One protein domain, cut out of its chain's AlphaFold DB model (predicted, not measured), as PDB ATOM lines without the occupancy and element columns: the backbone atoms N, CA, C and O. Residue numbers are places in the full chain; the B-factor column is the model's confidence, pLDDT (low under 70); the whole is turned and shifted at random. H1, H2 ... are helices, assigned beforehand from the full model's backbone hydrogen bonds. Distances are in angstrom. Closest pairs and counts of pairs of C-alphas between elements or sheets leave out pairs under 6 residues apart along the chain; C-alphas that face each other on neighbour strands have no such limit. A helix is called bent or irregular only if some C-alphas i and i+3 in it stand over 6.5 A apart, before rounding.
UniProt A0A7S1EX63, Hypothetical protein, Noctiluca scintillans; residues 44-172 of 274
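Overview. This is residues 44 to 172 of the 274 residues of the protein "Hypothetical protein" of Noctiluca scintillans (UniProt A0A7S1EX63). One long helix, H1, sticks out as a bare arm over residues 44 to 78 from a small compact head, where its later part packs on the bent helix H2, with H3 and H4 on H2's other sides. The 129 printed residues hold four named helices, H1 to H4 in chain order, and no named strand: all helix, mostly crossed. The whole is extended, radius of gyration of the C-alphas 23.3 A, spanning 87 by 31 by 26 A, and the arm makes the length.

Along the chain. H1, residues 44 to 98, runs 81.1 A from C-alpha 44 at (-54.495, 10.010, 38.347). H2, residues 108 to 134, was assigned as one helix by its hydrogen bonds but is bent, with C-alphas 119 and 122 9.1 A apart. Its arms are H2a, residues 108 to 119, 16.5 A, and H2b, residues 122 to 134, 19.5 A, itself irregular, with C-alphas 123 and 126 7.1 A apart. H3, residues 143 to 150, measures 10.3 A; H4, residues 158 to 169, measures 16.7 A and ends at C-alpha 169 (5.194, 28.902, -2.450).

Arrangement. H1, with residues 82 to 94 alone, touches H2a in a helical hairpin, a steep tilt of 44 degrees; closest are the C-alphas of Ala 90 and Ala 111, 5.0 A. H2a also touches H2b (Ala 117 and Val 125, closest C-alphas, 5.2 A), H3 (Ala 117 and Ala 150, 5.1 A) and, with residues 110 to 114 alone, H4 (Val 114 and Ala 163, 6.5 A). H1 and H3 are apart. Every O i to N i+4 pair is within hydrogen-bond range in H1, H2a, H3 and H4; in H2b 7 of 9 are.

Size, cuts and confidence. The C-alphas of Glu 44 and Pro 101, farthest apart, are 87.4 A apart. The printed part has no cut, and its three links are short. pLDDT is under 70 at residues 152, 155 to 163 and 170.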
ATOM      1  N   GLU A  44     -55.649   9.274  37.827       84.06
ATOM      2  CA  GLU A  44     -54.495  10.010  38.347       84.06
ATOM      3  C   GLU A  44     -53.148   9.407  37.920       84.06
ATOM      4  O   GLU A  44     -52.239  10.147  37.553       84.06
ATOM      5  N   ALA A  45     -53.020   8.078  37.853       85.75
ATOM      6  CA  ALA A  45     -51.800   7.425  37.381       85.75
ATOM      7  C   ALA A  45     -51.543   7.686  35.884       85.75
ATOM      8  O   ALA A  45     -50.397   7.848  35.465       85.75
ATOM      9  N   LEU A  46     -52.604   7.780  35.074       82.94
ATOM     10  CA  LEU A  46     -52.495   8.147  33.657       82.94
ATOM     11  C   LEU A  46     -52.093   9.614  33.473       82.94
ATOM     12  O   LEU A  46     -51.237   9.909  32.637       82.94
ATOM     13  N   LYS A  47     -52.670  10.529  34.263       87.94
ATOM     14  CA  LYS A  47     -52.273  11.946  34.260       87.94
ATOM     15  C   LYS A  47     -50.811  12.113  34.664       87.94
ATOM     16  O   LYS A  47     -50.089  12.854  34.002       87.94
ATOM     17  N   GLU A  48     -50.370  11.397  35.696       93.69
ATOM     18  CA  GLU A  48     -48.983  11.444  36.157       93.69
ATOM     19  C   GLU A  48     -48.018  10.917  35.095       93.69
ATOM     20  O   GLU A  48     -47.032  11.578  34.774       93.69
ATOM     21  N   LYS A  49     -48.340   9.780  34.467       89.50
ATOM     22  CA  LYS A  49     -47.541   9.232  33.367       89.50
ATOM     23  C   LYS A  49     -47.447  10.203  32.189       89.50
ATOM     24  O   LYS A  49     -46.362  10.395  31.651       89.50
ATOM     25  N   LYS A  50     -48.559  10.843  31.809       91.69
ATOM     26  CA  LYS A  50     -48.569  11.857  30.744       91.69
ATOM     27  C   LYS A  50     -47.692  13.057  31.106       91.69
ATOM     28  O   LYS A  50     -46.880  13.484  30.294       91.69
ATOM     29  N   ARG A  51     -47.795  13.554  32.344       95.94
ATOM     30  CA  ARG A  51     -46.938  14.632  32.856       95.94
ATOM     31  C   ARG A  51     -45.458  14.245  32.800       95.94
ATOM     32  O   ARG A  51     -44.634  15.060  32.400       95.94
ATOM     33  N   GLN A  52     -45.124  13.010  33.171       96.31
ATOM     34  CA  GLN A  52     -43.756  12.500  33.121       96.31
ATOM     35  C   GLN A  52     -43.228  12.405  31.681       96.31
ATOM     36  O   GLN A  52     -42.110  12.843  31.417       96.31
ATOM     37  N   GLU A  53     -44.035  11.903  30.744       94.69
ATOM     38  CA  GLU A  53     -43.693  11.859  29.317       94.69
ATOM     39  C   GLU A  53     -43.479  13.269  28.736       94.69
ATOM     40  O   GLU A  53     -42.527  13.502  27.989       94.69
ATOM     41  N   ASP A  54     -44.322  14.237  29.107       92.50
ATOM     42  CA  ASP A  54     -44.191  15.626  28.660       92.50
ATOM     43  C   ASP A  54     -42.931  16.301  29.224       92.50
ATOM     44  O   ASP A  54     -42.240  17.021  28.493       92.50
ATOM     45  N   LEU A  55     -42.576  16.022  30.485       96.69
ATOM     46  CA  LEU A  55     -41.314  16.461  31.088       96.69
ATOM     47  C   LEU A  55     -40.100  15.828  30.398       96.69
ATOM     48  O   LEU A  55     -39.136  16.534  30.103       96.69
ATOM     49  N   GLU A  56     -40.144  14.534  30.080       97.19
ATOM     50  CA  GLU A  56     -39.075  13.856  29.341       97.19
ATOM     51  C   GLU A  56     -38.921  14.439  27.927       97.19
ATOM     52  O   GLU A  56     -37.811  14.739  27.476       97.19
ATOM     53  N   ARG A  57     -40.038  14.695  27.235       94.81
ATOM     54  CA  ARG A  57     -40.052  15.353  25.923       94.81
ATOM     55  C   ARG A  57     -39.484  16.772  26.001       94.81
ATOM     56  O   ARG A  57     -38.746  17.184  25.104       94.81
ATOM     57  N   ALA A  58     -39.802  17.529  27.051       95.62
ATOM     58  CA  ALA A  58     -39.214  18.844  27.301       95.62
ATOM     59  C   ALA A  58     -37.701  18.752  27.563       95.62
ATOM     60  O   ALA A  58     -36.931  19.437  26.892       95.62
ATOM     61  N   ALA A  59     -37.260  17.839  28.432       97.50
ATOM     62  CA  ALA A  59     -35.846  17.613  28.728       97.50
ATOM     63  C   ALA A  59     -35.046  17.199  27.481       97.50
ATOM     64  O   ALA A  59     -33.924  17.667  27.263       97.50
ATOM     65  N   ARG A  60     -35.639  16.378  26.606       96.31
ATOM     66  CA  ARG A  60     -35.037  15.985  25.326       96.31
ATOM     67  C   ARG A  60     -34.870  17.175  24.378       96.31
ATOM     68  O   ARG A  60     -33.837  17.276  23.717       96.31
ATOM     69  N   ARG A  61     -35.853  18.081  24.320       93.81
ATOM     70  CA  ARG A  61     -35.769  19.326  23.533       93.81
ATOM     71  C   ARG A  61     -34.683  20.257  24.070       93.81
ATOM     72  O   ARG A  61     -33.869  20.734  23.285       93.81
ATOM     73  N   GLU A  62     -34.614  20.444  25.384       97.62
ATOM     74  CA  GLU A  62     -33.572  21.261  26.020       97.62
ATOM     75  C   GLU A  62     -32.169  20.684  25.799       97.62
ATOM     76  O   GLU A  62     -31.255  21.402  25.398       97.62
ATOM     77  N   THR A  63     -32.002  19.366  25.923       96.06
ATOM     78  CA  THR A  63     -30.724  18.703  25.613       96.06
ATOM     79  C   THR A  63     -30.325  18.906  24.147       96.06
ATOM     80  O   THR A  63     -29.162  19.171  23.848       96.06
ATOM     81  N   ALA A  64     -31.282  18.831  23.214       95.62
ATOM     82  CA  ALA A  64     -31.017  19.096  21.801       95.62
ATOM     83  C   ALA A  64     -30.617  20.562  21.542       95.62
ATOM     84  O   ALA A  64     -29.726  20.808  20.728       95.62
ATOM     85  N   ARG A  65     -31.226  21.527  22.244       96.12
ATOM     86  CA  ARG A  65     -30.859  22.953  22.179       96.12
ATOM     87  C   ARG A  65     -29.444  23.193  22.697       96.12
ATOM     88  O   ARG A  65     -28.640  23.793  21.988       96.12
ATOM     89  N   LEU A  66     -29.120  22.657  23.873       96.62
ATOM     90  CA  LEU A  66     -27.779  22.749  24.458       96.62
ATOM     91  C   LEU A  66     -26.718  22.128  23.548       96.62
ATOM     92  O   LEU A  66     -25.643  22.700  23.378       96.62
ATOM     93  N   LYS A  67     -27.026  20.995  22.907       96.94
ATOM     94  CA  LYS A  67     -26.114  20.370  21.945       96.94
ATOM     95  C   LYS A  67     -25.841  21.279  20.741       96.94
ATOM     96  O   LYS A  67     -24.679  21.459  20.396       96.94
ATOM     97  N   ARG A  68     -26.876  21.886  20.146       95.25
ATOM     98  CA  ARG A  68     -26.711  22.832  19.024       95.25
ATOM     99  C   ARG A  68     -25.869  24.044  19.423       95.25
ATOM    100  O   ARG A  68     -24.962  24.406  18.689       95.25
ATOM    101  N   GLN A  69     -26.118  24.613  20.602       94.75
ATOM    102  CA  GLN A  69     -25.317  25.726  21.127       94.75
ATOM    103  C   GLN A  69     -23.855  25.324  21.368       94.75
ATOM    104  O   GLN A  69     -22.945  26.103  21.102       94.75
ATOM    105  N   GLY A  70     -23.613  24.108  21.866       96.75
ATOM    106  CA  GLY A  70     -22.262  23.576  22.041       96.75
ATOM    107  C   GLY A  70     -21.527  23.387  20.712       96.75
ATOM    108  O   GLY A  70     -20.360  23.751  20.603       96.75
ATOM    109  N   GLU A  71     -22.211  22.857  19.696       95.75
ATOM    110  CA  GLU A  71     -21.673  22.710  18.337       95.75
ATOM    111  C   GLU A  71     -21.384  24.070  17.684       95.75
ATOM    112  O   GLU A  71     -20.335  24.234  17.063       95.75
ATOM    113  N   GLU A  72     -22.262  25.057  17.868       94.44
ATOM    114  CA  GLU A  72     -22.077  26.428  17.377       94.44
ATOM    115  C   GLU A  72     -20.861  27.102  18.023       94.44
ATOM    116  O   GLU A  72     -19.969  27.549  17.307       94.44
ATOM    117  N   ARG A  73     -20.742  27.062  19.358       96.31
ATOM    118  CA  ARG A  73     -19.562  27.585  20.072       96.31
ATOM    119  C   ARG A  73     -18.267  26.887  19.667       96.31
ATOM    120  O   ARG A  73     -17.230  27.530  19.548       96.31
ATOM    121  N   LYS A  74     -18.307  25.565  19.460       97.19
ATOM    122  CA  LYS A  74     -17.141  24.806  18.988       97.19
ATOM    123  C   LYS A  74     -16.702  25.295  17.611       97.19
ATOM    124  O   LYS A  74     -15.515  25.496  17.396       97.19
ATOM    125  N   LYS A  75     -17.657  25.514  16.707       95.69
ATOM    126  CA  LYS A  75     -17.386  26.049  15.373       95.69
ATOM    127  C   LYS A  75     -16.828  27.474  15.434       95.69
ATOM    128  O   LYS A  75     -15.884  27.764  14.714       95.69
ATOM    129  N   GLU A  76     -17.376  28.341  16.287       93.06
ATOM    130  CA  GLU A  76     -16.848  29.696  16.504       93.06
ATOM    131  C   GLU A  76     -15.395  29.673  16.995       93.06
ATOM    132  O   GLU A  76     -14.570  30.426  16.482       93.06
ATOM    133  N   GLN A  77     -15.063  28.772  17.925       96.50
ATOM    134  CA  GLN A  77     -13.690  28.607  18.409       96.50
ATOM    135  C   GLN A  77     -12.743  28.118  17.305       96.50
ATOM    136  O   GLN A  77     -11.648  28.649  17.160       96.50
ATOM    137  N   GLU A  78     -13.158  27.130  16.505       95.69
ATOM    138  CA  GLU A  78     -12.363  26.634  15.369       95.69
ATOM    139  C   GLU A  78     -12.106  27.743  14.334       95.69
ATOM    140  O   GLU A  78     -10.998  27.886  13.818       95.69
ATOM    141  N   ASP A  79     -13.123  28.558  14.065       93.31
ATOM    142  CA  ASP A  79     -13.053  29.729  13.197       93.31
ATOM    143  C   ASP A  79     -12.087  30.806  13.732       93.31
ATOM    144  O   ASP A  79     -11.364  31.434  12.953       93.31
ATOM    145  N   GLU A  80     -12.081  31.034  15.047       93.69
ATOM    146  CA  GLU A  80     -11.164  31.945  15.738       93.69
ATOM    147  C   GLU A  80      -9.714  31.442  15.694       93.69
ATOM    148  O   GLU A  80      -8.804  32.218  15.375       93.69
ATOM    149  N   ASP A  81      -9.498  30.154  15.958       95.56
ATOM    150  CA  ASP A  81      -8.179  29.520  15.916       95.56
ATOM    151  C   ASP A  81      -7.600  29.556  14.492       95.56
ATOM    152  O   ASP A  81      -6.427  29.896  14.298       95.56
ATOM    153  N   ALA A  82      -8.433  29.291  13.482       95.06
ATOM    154  CA  ALA A  82      -8.061  29.394  12.073       95.06
ATOM    155  C   ALA A  82      -7.702  30.833  11.665       95.06
ATOM    156  O   ALA A  82      -6.754  31.053  10.904       95.06
ATOM    157  N   LEU A  83      -8.418  31.837  12.186       94.19
ATOM    158  CA  LEU A  83      -8.088  33.242  11.940       94.19
ATOM    159  C   LEU A  83      -6.751  33.625  12.593       94.19
ATOM    160  O   LEU A  83      -5.918  34.262  11.949       94.19
ATOM    161  N   ALA A  84      -6.503  33.178  13.826       95.06
ATOM    162  CA  ALA A  84      -5.224  33.378  14.505       95.06
ATOM    163  C   ALA A  84      -4.063  32.692  13.761       95.06
ATOM    164  O   ALA A  84      -2.956  33.232  13.679       95.06
ATOM    165  N   GLU A  85      -4.297  31.518  13.170       96.44
ATOM    166  CA  GLU A  85      -3.312  30.867  12.311       96.44
ATOM    167  C   GLU A  85      -3.025  31.677  11.041       96.44
ATOM    168  O   GLU A  85      -1.854  31.876  10.708       96.44
ATOM    169  N   CYS A  86      -4.060  32.212  10.383       94.94
ATOM    170  CA  CYS A  86      -3.897  33.102   9.231       94.94
ATOM    171  C   CYS A  86      -3.040  34.330   9.579       94.94
ATOM    172  O   CYS A  86      -2.165  34.704   8.798       94.94
ATOM    173  N   GLU A  87      -3.238  34.929  10.757       95.12
ATOM    174  CA  GLU A  87      -2.416  36.043  11.246       95.12
ATOM    175  C   GLU A  87      -0.952  35.641  11.457       95.12
ATOM    176  O   GLU A  87      -0.047  36.359  11.023       95.12
ATOM    177  N   ARG A  88      -0.689  34.486  12.084       96.75
ATOM    178  CA  ARG A  88       0.684  33.978  12.261       96.75
ATOM    179  C   ARG A  88       1.372  33.744  10.919       96.75
ATOM    180  O   ARG A  88       2.510  34.180  10.749       96.75
ATOM    181  N   GLN A  89       0.690  33.096   9.976       95.12
ATOM    182  CA  GLN A  89       1.228  32.827   8.642       95.12
ATOM    183  C   GLN A  89       1.488  34.127   7.871       95.12
ATOM    184  O   GLN A  89       2.559  34.289   7.300       95.12
ATOM    185  N   ALA A  90       0.575  35.101   7.934       94.44
ATOM    186  CA  ALA A  90       0.775  36.404   7.302       94.44
ATOM    187  C   ALA A  90       2.008  37.143   7.853       94.44
ATOM    188  O   ALA A  90       2.729  37.785   7.093       94.44
ATOM    189  N   ARG A  91       2.298  37.033   9.160       94.88
ATOM    190  CA  ARG A  91       3.544  37.576   9.736       94.88
ATOM    191  C   ARG A  91       4.775  36.860   9.189       94.88
ATOM    192  O   ARG A  91       5.739  37.528   8.836       94.88
ATOM    193  N   GLN A  92       4.737  35.532   9.094       94.31
ATOM    194  CA  GLN A  92       5.836  34.747   8.524       94.31
ATOM    195  C   GLN A  92       6.093  35.112   7.058       94.31
ATOM    196  O   GLN A  92       7.246  35.315   6.691       94.31
ATOM    197  N   ASP A  93       5.043  35.274   6.248       90.88
ATOM    198  CA  ASP A  93       5.160  35.688   4.844       90.88
ATOM    199  C   ASP A  93       5.848  37.064   4.721       90.88
ATOM    200  O   ASP A  93       6.709  37.276   3.864       90.88
ATOM    201  N   VAL A  94       5.518  38.003   5.616       92.56
ATOM    202  CA  VAL A  94       6.190  39.310   5.675       92.56
ATOM    203  C   VAL A  94       7.658  39.162   6.076       92.56
ATOM    204  O   VAL A  94       8.507  39.759   5.426       92.56
ATOM    205  N   GLU A  95       7.990  38.366   7.097       92.62
ATOM    206  CA  GLU A  95       9.392  38.157   7.497       92.62
ATOM    207  C   GLU A  95      10.222  37.508   6.378       92.62
ATOM    208  O   GLU A  95      11.301  37.998   6.065       92.62
ATOM    209  N   VAL A  96       9.702  36.472   5.711       90.44
ATOM    210  CA  VAL A  96      10.398  35.789   4.602       90.44
ATOM    211  C   VAL A  96      10.681  36.744   3.442       90.44
ATOM    212  O   VAL A  96      11.724  36.654   2.797       90.44
ATOM    213  N   THR A  97       9.765  37.676   3.170       88.44
ATOM    214  CA  THR A  97       9.951  38.641   2.083       88.44
ATOM    215  C   THR A  97      10.889  39.790   2.438       88.44
ATOM    216  O   THR A  97      11.409  40.399   1.507       88.44
ATOM    217  N   LYS A  98      11.164  40.083   3.721       90.25
ATOM    218  CA  LYS A  98      12.060  41.191   4.119       90.25
ATOM    219  C   LYS A  98      13.490  41.027   3.612       90.25
ATOM    220  O   LYS A  98      14.083  42.019   3.199       90.25
ATOM    221  N   ASP A  99      14.011  39.804   3.610       87.56
ATOM    222  CA  ASP A  99      15.401  39.521   3.226       87.56
ATOM    223  C   ASP A  99      15.574  39.292   1.710       87.56
ATOM    224  O   ASP A  99      16.690  39.127   1.213       87.56
ATOM    225  N   GLY A 100      14.471  39.271   0.955       83.75
ATOM    226  CA  GLY A 100      14.484  39.065  -0.489       83.75
ATOM    227  C   GLY A 100      14.898  40.314  -1.282       83.75
ATOM    228  O   GLY A 100      14.784  41.440  -0.797       83.75
ATOM    229  N   PRO A 101      15.299  40.158  -2.560       81.69
ATOM    230  CA  PRO A 101      15.595  41.288  -3.449       81.69
ATOM    231  C   PRO A 101      14.378  42.199  -3.704       81.69
ATOM    232  O   PRO A 101      14.542  43.335  -4.140       81.69
ATOM    233  N   GLU A 102      13.162  41.721  -3.407       75.19
ATOM    234  CA  GLU A 102      11.913  42.498  -3.422       75.19
ATOM    235  C   GLU A 102      11.444  42.914  -2.009       75.19
ATOM    236  O   GLU A 102      10.252  43.138  -1.783       75.19
ATOM    237  N   GLY A 103      12.389  43.018  -1.065       73.31
ATOM    238  CA  GLY A 103      12.206  43.388   0.339       73.31
ATOM    239  C   GLY A 103      11.110  44.420   0.581       73.31
ATOM    240  O   GLY A 103      11.250  45.589   0.226       73.31
ATOM    241  N   GLY A 104      10.011  43.988   1.206       78.50
ATOM    242  CA  GLY A 104       8.922  44.871   1.630       78.50
ATOM    243  C   GLY A 104       7.810  45.119   0.607       78.50
ATOM    244  O   GLY A 104       6.969  45.989   0.847       78.50
ATOM    245  N   ARG A 105       7.753  44.375  -0.509       81.12
ATOM    246  CA  ARG A 105       6.608  44.479  -1.432       81.12
ATOM    247  C   ARG A 105       5.313  43.927  -0.816       81.12
ATOM    248  O   ARG A 105       4.260  44.555  -0.932       81.12
ATOM    249  N   VAL A 106       5.399  42.807  -0.094       86.88
ATOM    250  CA  VAL A 106       4.250  42.210   0.601       86.88
ATOM    251  C   VAL A 106       4.053  42.886   1.949       86.88
ATOM    252  O   VAL A 106       4.850  42.729   2.872       86.88
ATOM    253  N   LYS A 107       2.954  43.627   2.080       91.31
ATOM    254  CA  LYS A 107       2.524  44.154   3.375       91.31
ATOM    255  C   LYS A 107       1.707  43.118   4.143       91.31
ATOM    256  O   LYS A 107       1.025  42.287   3.535       91.31
ATOM    257  N   TYR A 108       1.725  43.220   5.471       93.00
ATOM    258  CA  TYR A 108       0.983  42.330   6.369       93.00
ATOM    259  C   TYR A 108      -0.505  42.253   6.020       93.00
ATOM    260  O   TYR A 108      -1.076  41.167   6.011       93.00
ATOM    261  N   GLU A 109      -1.126  43.378   5.656       91.19
ATOM    262  CA  GLU A 109      -2.551  43.418   5.324       91.19
ATOM    263  C   GLU A 109      -2.849  42.613   4.055       91.19
ATOM    264  O   GLU A 109      -3.842  41.891   3.991       91.19
ATOM    265  N   GLY A 110      -1.973  42.721   3.051       89.88
ATOM    266  CA  GLY A 110      -2.091  41.979   1.799       89.88
ATOM    267  C   GLY A 110      -1.957  40.477   2.024       89.88
ATOM    268  O   GLY A 110      -2.822  39.717   1.590       89.88
ATOM    269  N   ALA A 111      -0.924  40.063   2.765       91.62
ATOM    270  CA  ALA A 111      -0.719  38.664   3.131       91.62
ATOM    271  C   ALA A 111      -1.909  38.109   3.931       91.62
ATOM    272  O   ALA A 111      -2.431  37.044   3.605       91.62
ATOM    273  N   LEU A 112      -2.407  38.860   4.919       93.69
ATOM    274  CA  LEU A 112      -3.531  38.439   5.753       93.69
ATOM    275  C   LEU A 112      -4.825  38.261   4.948       93.69
ATOM    276  O   LEU A 112      -5.508  37.252   5.114       93.69
ATOM    277  N   ILE A 113      -5.156  39.186   4.038       91.12
ATOM    278  CA  ILE A 113      -6.353  39.053   3.188       91.12
ATOM    279  C   ILE A 113      -6.274  37.783   2.332       91.12
ATOM    280  O   ILE A 113      -7.261  37.052   2.232       91.12
ATOM    281  N   VAL A 114      -5.111  37.503   1.737       91.69
ATOM    282  CA  VAL A 114      -4.905  36.305   0.910       91.69
ATOM    283  C   VAL A 114      -5.078  35.039   1.750       91.69
ATOM    284  O   VAL A 114      -5.807  34.137   1.344       91.69
ATOM    285  N   ARG A 115      -4.493  34.993   2.954       92.88
ATOM    286  CA  ARG A 115      -4.618  33.863   3.894       92.88
ATOM    287  C   ARG A 115      -6.074  33.585   4.268       92.88
ATOM    288  O   ARG A 115      -6.536  32.452   4.141       92.88
ATOM    289  N   ILE A 116      -6.819  34.630   4.630       92.69
ATOM    290  CA  ILE A 116      -8.248  34.525   4.954       92.69
ATOM    291  C   ILE A 116      -9.042  34.033   3.733       92.69
ATOM    292  O   ILE A 116      -9.909  33.172   3.874       92.69
ATOM    293  N   ALA A 117      -8.752  34.542   2.532       92.25
ATOM    294  CA  ALA A 117      -9.464  34.155   1.314       92.25
ATOM    295  C   ALA A 117      -9.252  32.679   0.949       92.25
ATOM    296  O   ALA A 117     -10.192  32.022   0.498       92.25
ATOM    297  N   VAL A 118      -8.044  32.155   1.166       92.00
ATOM    298  CA  VAL A 118      -7.715  30.741   0.943       92.00
ATOM    299  C   VAL A 118      -8.439  29.844   1.940       92.00
ATOM    300  O   VAL A 118      -9.015  28.838   1.536       92.00
ATOM    301  N   HIS A 119      -8.435  30.211   3.224       92.44
ATOM    302  CA  HIS A 119      -8.967  29.353   4.281       92.44
ATOM    303  C   HIS A 119     -10.503  29.376   4.356       92.44
ATOM    304  O   HIS A 119     -11.144  28.334   4.465       92.44
ATOM    305  N   PHE A 120     -11.115  30.561   4.276       92.31
ATOM    306  CA  PHE A 120     -12.564  30.746   4.461       92.31
ATOM    307  C   PHE A 120     -13.338  30.890   3.145       92.31
ATOM    308  O   PHE A 120     -14.568  30.997   3.136       92.31
ATOM    309  N   GLY A 121     -12.629  30.911   2.017       91.88
ATOM    310  CA  GLY A 121     -13.212  31.158   0.712       91.88
ATOM    311  C   GLY A 121     -13.693  32.600   0.528       91.88
ATOM    312  O   GLY A 121     -13.709  33.446   1.423       91.88
ATOM    313  N   THR A 122     -14.142  32.886  -0.687       87.50
ATOM    314  CA  THR A 122     -14.481  34.251  -1.124       87.50
ATOM    315  C   THR A 122     -15.781  34.778  -0.514       87.50
ATOM    316  O   THR A 122     -15.924  35.984  -0.326       87.50
ATOM    317  N   ALA A 123     -16.710  33.888  -0.145       86.25
ATOM    318  CA  ALA A 123     -17.961  34.253   0.521       86.25
ATOM    319  C   ALA A 123     -17.761  34.626   2.003       86.25
ATOM    320  O   ALA A 123     -18.477  35.486   2.511       86.25
ATOM    321  N   GLY A 124     -16.786  34.006   2.683       88.56
ATOM    322  CA  GLY A 124     -16.488  34.240   4.101       88.56
ATOM    323  C   GLY A 124     -15.456  35.340   4.360       88.56
ATOM    324  O   GLY A 124     -15.388  35.861   5.475       88.56
ATOM    325  N   VAL A 125     -14.685  35.731   3.335       91.75
ATOM    326  CA  VAL A 125     -13.542  36.650   3.481       91.75
ATOM    327  C   VAL A 125     -13.929  37.976   4.137       91.75
ATOM    328  O   VAL A 125     -13.214  38.488   4.989       91.75
ATOM    329  N   TRP A 126     -15.097  38.514   3.789       92.00
ATOM    330  CA  TRP A 126     -15.560  39.812   4.269       92.00
ATOM    331  C   TRP A 126     -15.876  39.819   5.760       92.00
ATOM    332  O   TRP A 126     -15.461  40.732   6.474       92.00
ATOM    333  N   THR A 127     -16.570  38.783   6.233       92.75
ATOM    334  CA  THR A 127     -16.891  38.610   7.652       92.75
ATOM    335  C   THR A 127     -15.612  38.462   8.469       92.75
ATOM    336  O   THR A 127     -15.451  39.129   9.486       92.75
ATOM    337  N   LYS A 128     -14.659  37.660   7.980       95.19
ATOM    338  CA  LYS A 128     -13.393  37.407   8.677       95.19
ATOM    339  C   LYS A 128     -12.430  38.592   8.649       95.19
ATOM    340  O   LYS A 128     -11.744  38.832   9.634       95.19
ATOM    341  N   ILE A 129     -12.439  39.403   7.592       92.50
ATOM    342  CA  ILE A 129     -11.724  40.689   7.578       92.50
ATOM    343  C   ILE A 129     -12.313  41.646   8.618       92.50
ATOM    344  O   ILE A 129     -11.563  42.302   9.336       92.50
ATOM    345  N   ALA A 130     -13.643  41.738   8.727       92.19
ATOM    346  CA  ALA A 130     -14.274  42.573   9.749       92.19
ATOM    347  C   ALA A 130     -13.912  42.100  11.169       92.19
ATOM    348  O   ALA A 130     -13.590  42.927  12.023       92.19
ATOM    349  N   GLU A 131     -13.889  40.783  11.385       93.25
ATOM    350  CA  GLU A 131     -13.460  40.164  12.638       93.25
ATOM    351  C   GLU A 131     -11.992  40.496  12.962       93.25
ATOM    352  O   GLU A 131     -11.711  41.043  14.029       93.25
ATOM    353  N   ALA A 132     -11.063  40.299  12.024       92.19
ATOM    354  CA  ALA A 132      -9.650  40.646  12.202       92.19
ATOM    355  C   ALA A 132      -9.441  42.141  12.517       92.19
ATOM    356  O   ALA A 132      -8.619  42.504  13.358       92.19
ATOM    357  N   ARG A 133     -10.231  43.035  11.906       94.06
ATOM    358  CA  ARG A 133     -10.189  44.475  12.221       94.06
ATOM    359  C   ARG A 133     -10.671  44.774  13.635       94.06
ATOM    360  O   ARG A 133     -10.088  45.625  14.298       94.06
ATOM    361  N   SER A 134     -11.695  44.069  14.118       91.94
ATOM    362  CA  SER A 134     -12.148  44.206  15.511       91.94
ATOM    363  C   SER A 134     -11.082  43.764  16.525       91.94
ATOM    364  O   SER A 134     -11.030  44.308  17.625       91.94
ATOM    365  N   ARG A 135     -10.173  42.863  16.118       91.44
ATOM    366  CA  ARG A 135      -8.983  42.444  16.880       91.44
ATOM    367  C   ARG A 135      -7.802  43.423  16.767       91.44
ATOM    368  O   ARG A 135      -6.775  43.214  17.407       91.44
ATOM    369  N   GLY A 136      -7.936  44.496  15.982       92.00
ATOM    370  CA  GLY A 136      -6.927  45.549  15.830       92.00
ATOM    371  C   GLY A 136      -6.049  45.448  14.579       92.00
ATOM    372  O   GLY A 136      -5.088  46.205  14.468       92.00
ATOM    373  N   ALA A 137      -6.351  44.556  13.628       89.94
ATOM    374  CA  ALA A 137      -5.644  44.540  12.349       89.94
ATOM    375  C   ALA A 137      -5.995  45.789  11.515       89.94
ATOM    376  O   ALA A 137      -7.170  46.057  11.249       89.94
ATOM    377  N   ASP A 138      -4.988  46.531  11.051       90.00
ATOM    378  CA  ASP A 138      -5.178  47.738  10.233       90.00
ATOM    379  C   ASP A 138      -5.423  47.393   8.753       90.00
ATOM    380  O   ASP A 138      -4.633  47.700   7.867       90.00
ATOM    381  N   ILE A 139      -6.512  46.672   8.471       89.56
ATOM    382  CA  ILE A 139      -6.847  46.251   7.106       89.56
ATOM    383  C   ILE A 139      -7.605  47.385   6.391       89.56
ATOM    384  O   ILE A 139      -8.651  47.827   6.890       89.56
ATOM    385  N   PRO A 140      -7.151  47.840   5.205       82.44
ATOM    386  CA  PRO A 140      -7.839  48.876   4.445       82.44
ATOM    387  C   PRO A 140      -9.211  48.388   3.962       82.44
ATOM    388  O   PRO A 140      -9.336  47.315   3.379       82.44
ATOM    389  N   LEU A 141     -10.241  49.218   4.148       85.50
ATOM    390  CA  LEU A 141     -11.639  48.931   3.787       85.50
ATOM    391  C   LEU A 141     -11.960  49.081   2.293       85.50
ATOM    392  O   LEU A 141     -13.135  49.059   1.934       85.50
ATOM    393  N   ASP A 142     -10.964  49.270   1.425       89.06
ATOM    394  CA  ASP A 142     -11.218  49.425  -0.008       89.06
ATOM    395  C   ASP A 142     -11.765  48.109  -0.588       89.06
ATOM    396  O   ASP A 142     -11.014  47.130  -0.713       89.06
ATOM    397  N   PRO A 143     -13.049  48.058  -0.991       83.88
ATOM    398  CA  PRO A 143     -13.650  46.818  -1.444       83.88
ATOM    399  C   PRO A 143     -13.072  46.292  -2.733       83.88
ATOM    400  O   PRO A 143     -13.054  45.081  -2.951       83.88
ATOM    401  N   LYS A 144     -12.562  47.192  -3.572       83.94
ATOM    402  CA  LYS A 144     -11.896  46.803  -4.800       83.94
ATOM    403  C   LYS A 144     -10.587  46.103  -4.471       83.94
ATOM    404  O   LYS A 144     -10.319  45.044  -5.026       83.94
ATOM    405  N   ARG A 145      -9.808  46.641  -3.530       83.56
ATOM    406  CA  ARG A 145      -8.545  46.032  -3.101       83.56
ATOM    407  C   ARG A 145      -8.759  44.667  -2.452       83.56
ATOM    408  O   ARG A 145      -8.092  43.710  -2.835       83.56
ATOM    409  N   ILE A 146      -9.726  44.560  -1.541       85.81
ATOM    410  CA  ILE A 146     -10.077  43.293  -0.883       85.81
ATOM    411  C   ILE A 146     -10.525  42.251  -1.914       85.81
ATOM    412  O   ILE A 146     -10.031  41.128  -1.901       85.81
ATOM    413  N   TYR A 147     -11.410  42.621  -2.848       84.44
ATOM    414  CA  TYR A 147     -11.883  41.708  -3.892       84.44
ATOM    415  C   TYR A 147     -10.745  41.203  -4.788       84.44
ATOM    416  O   TYR A 147     -10.712  40.028  -5.143       84.44
ATOM    417  N   LEU A 148      -9.808  42.082  -5.147       84.00
ATOM    418  CA  LEU A 148      -8.673  41.728  -5.997       84.00
ATOM    419  C   LEU A 148      -7.681  40.802  -5.285       84.00
ATOM    420  O   LEU A 148      -7.173  39.878  -5.910       84.00
ATOM    421  N   LEU A 149      -7.447  41.007  -3.988       78.69
ATOM    422  CA  LEU A 149      -6.598  40.128  -3.178       78.69
ATOM    423  C   LEU A 149      -7.271  38.780  -2.872       78.69
ATOM    424  O   LEU A 149      -6.598  37.756  -2.833       78.69
ATOM    425  N   ALA A 150      -8.598  38.757  -2.719       81.62
ATOM    426  CA  ALA A 150      -9.365  37.524  -2.530       81.62
ATOM    427  C   ALA A 150      -9.506  36.683  -3.814       81.62
ATOM    428  O   ALA A 150      -9.892  35.515  -3.753       81.62
ATOM    429  N   HIS A 151      -9.208  37.265  -4.980       78.94
ATOM    430  CA  HIS A 151      -9.255  36.602  -6.283       78.94
ATOM    431  C   HIS A 151      -7.958  36.833  -7.074       78.94
ATOM    432  O   HIS A 151      -7.974  37.572  -8.068       78.94
ATOM    433  N   PRO A 152      -6.848  36.183  -6.685       69.12
ATOM    434  CA  PRO A 152      -5.552  36.386  -7.332       69.12
ATOM    435  C   PRO A 152      -5.596  36.078  -8.838       69.12
ATOM    436  O   PRO A 152      -5.071  36.854  -9.631       69.12
ATOM    437  N   ASP A 153      -6.359  35.062  -9.260       72.69
ATOM    438  CA  ASP A 153      -6.521  34.681 -10.677       72.69
ATOM    439  C   ASP A 153      -7.149  35.772 -11.561       72.69
ATOM    440  O   ASP A 153      -7.004  35.766 -12.785       72.69
ATOM    441  N   LYS A 154      -7.897  36.706 -10.965       70.88
ATOM    442  CA  LYS A 154      -8.633  37.746 -11.701       70.88
ATOM    443  C   LYS A 154      -7.867  39.059 -11.797       70.88
ATOM    444  O   LYS A 154      -8.384  40.022 -12.367       70.88
ATOM    445  N   CYS A 155      -6.661  39.124 -11.244       62.19
ATOM    446  CA  CYS A 155      -5.964  40.378 -11.056       62.19
ATOM    447  C   CYS A 155      -4.618  40.393 -11.798       62.19
ATOM    448  O   CYS A 155      -3.774  39.526 -11.616       62.19
ATOM    449  N   ARG A 156      -4.413  41.411 -12.646       61.00
ATOM    450  CA  ARG A 156      -3.141  41.674 -13.355       61.00
ATOM    451  C   ARG A 156      -2.269  42.729 -12.658       61.00
ATOM    452  O   ARG A 156      -1.316  43.222 -13.252       61.00
ATOM    453  N   LEU A 157      -2.627  43.145 -11.442       62.84
ATOM    454  CA  LEU A 157      -1.848  44.131 -10.690       62.84
ATOM    455  C   LEU A 157      -0.600  43.472 -10.097       62.84
ATOM    456  O   LEU A 157      -0.659  42.317  -9.684       62.84
ATOM    457  N   ALA A 158       0.504  44.217 -10.007       67.00
ATOM    458  CA  ALA A 158       1.756  43.729  -9.415       67.00
ATOM    459  C   ALA A 158       1.546  43.163  -7.994       67.00
ATOM    460  O   ALA A 158       2.057  42.095  -7.683       67.00
ATOM    461  N   GLU A 159       0.676  43.796  -7.196       62.34
ATOM    462  CA  GLU A 159       0.294  43.338  -5.846       62.34
ATOM    463  C   GLU A 159      -0.387  41.953  -5.842       62.34
ATOM    464  O   GLU A 159      -0.276  41.197  -4.882       62.34
ATOM    465  N   ALA A 160      -1.089  41.586  -6.921       63.75
ATOM    466  CA  ALA A 160      -1.687  40.258  -7.058       63.75
ATOM    467  C   ALA A 160      -0.692  39.205  -7.563       63.75
ATOM    468  O   ALA A 160      -0.880  38.012  -7.314       63.75
ATOM    469  N   SER A 161       0.381  39.635  -8.233       67.25
ATOM    470  CA  SER A 161       1.510  38.760  -8.558       67.25
ATOM    471  C   SER A 161       2.156  38.238  -7.276       67.25
ATOM    472  O   SER A 161       2.433  37.045  -7.176       67.25
ATOM    473  N   ASP A 162       2.257  39.089  -6.251       69.44
ATOM    474  CA  ASP A 162       2.815  38.701  -4.958       69.44
ATOM    475  C   ASP A 162       1.878  37.745  -4.207       69.44
ATOM    476  O   ASP A 162       2.323  36.734  -3.671       69.44
ATOM    477  N   ALA A 163       0.562  37.992  -4.241       67.56
ATOM    478  CA  ALA A 163      -0.431  37.049  -3.717       67.56
ATOM    479  C   ALA A 163      -0.329  35.673  -4.402       67.56
ATOM    480  O   ALA A 163      -0.395  34.632  -3.748       67.56
ATOM    481  N   THR A 164      -0.108  35.664  -5.717       72.12
ATOM    482  CA  THR A 164       0.109  34.435  -6.490       72.12
ATOM    483  C   THR A 164       1.438  33.770  -6.121       72.12
ATOM    484  O   THR A 164       1.503  32.547  -6.051       72.12
ATOM    485  N   ALA A 165       2.488  34.543  -5.831       73.94
ATOM    486  CA  ALA A 165       3.766  34.022  -5.350       73.94
ATOM    487  C   ALA A 165       3.627  33.350  -3.973       73.94
ATOM    488  O   ALA A 165       4.141  32.248  -3.791       73.94
ATOM    489  N   ILE A 166       2.858  33.944  -3.051       72.06
ATOM    490  CA  ILE A 166       2.535  33.349  -1.742       72.06
ATOM    491  C   ILE A 166       1.772  32.028  -1.925       72.06
ATOM    492  O   ILE A 166       2.109  31.024  -1.298       72.06
ATOM    493  N   LEU A 167       0.776  31.995  -2.816       76.06
ATOM    494  CA  LEU A 167       0.031  30.770  -3.124       76.06
ATOM    495  C   LEU A 167       0.907  29.690  -3.766       76.06
ATOM    496  O   LEU A 167       0.800  28.514  -3.420       76.06
ATOM    497  N   ASN A 168       1.786  30.079  -4.687       78.00
ATOM    498  CA  ASN A 168       2.684  29.155  -5.369       78.00
ATOM    499  C   ASN A 168       3.751  28.586  -4.428       78.00
ATOM    500  O   ASN A 168       4.073  27.409  -4.549       78.00
ATOM    501  N   ALA A 169       4.248  29.370  -3.465       75.56
ATOM    502  CA  ALA A 169       5.194  28.902  -2.450       75.56
ATOM    503  C   ALA A 169       4.606  27.810  -1.536       75.56
ATOM    504  O   ALA A 169       5.349  27.016  -0.967       75.56
ATOM    505  N   GLN A 170       3.277  27.744  -1.412       69.75
ATOM    506  CA  GLN A 170       2.586  26.711  -0.637       69.75
ATOM    507  C   GLN A 170       2.194  25.475  -1.433       69.75
ATOM    508  O   GLN A 170       1.761  24.483  -0.842       69.75
ATOM    509  N   ARG A 171       2.305  25.511  -2.762       76.69
ATOM    510  CA  ARG A 171       2.015  24.332  -3.566       76.69
ATOM    511  C   ARG A 171       3.100  23.284  -3.270       76.69
ATOM    512  O   ARG A 171       4.275  23.582  -3.480       76.69
ATOM    513  N   PRO A 172       2.741  22.067  -2.813       76.25
ATOM    514  CA  PRO A 172       3.717  21.006  -2.602       76.25
ATOM    515  C   PRO A 172       4.537  20.778  -3.884       76.25
ATOM    516  O   PRO A 172       3.942  20.735  -4.970       76.25
TER     517      PRO A 172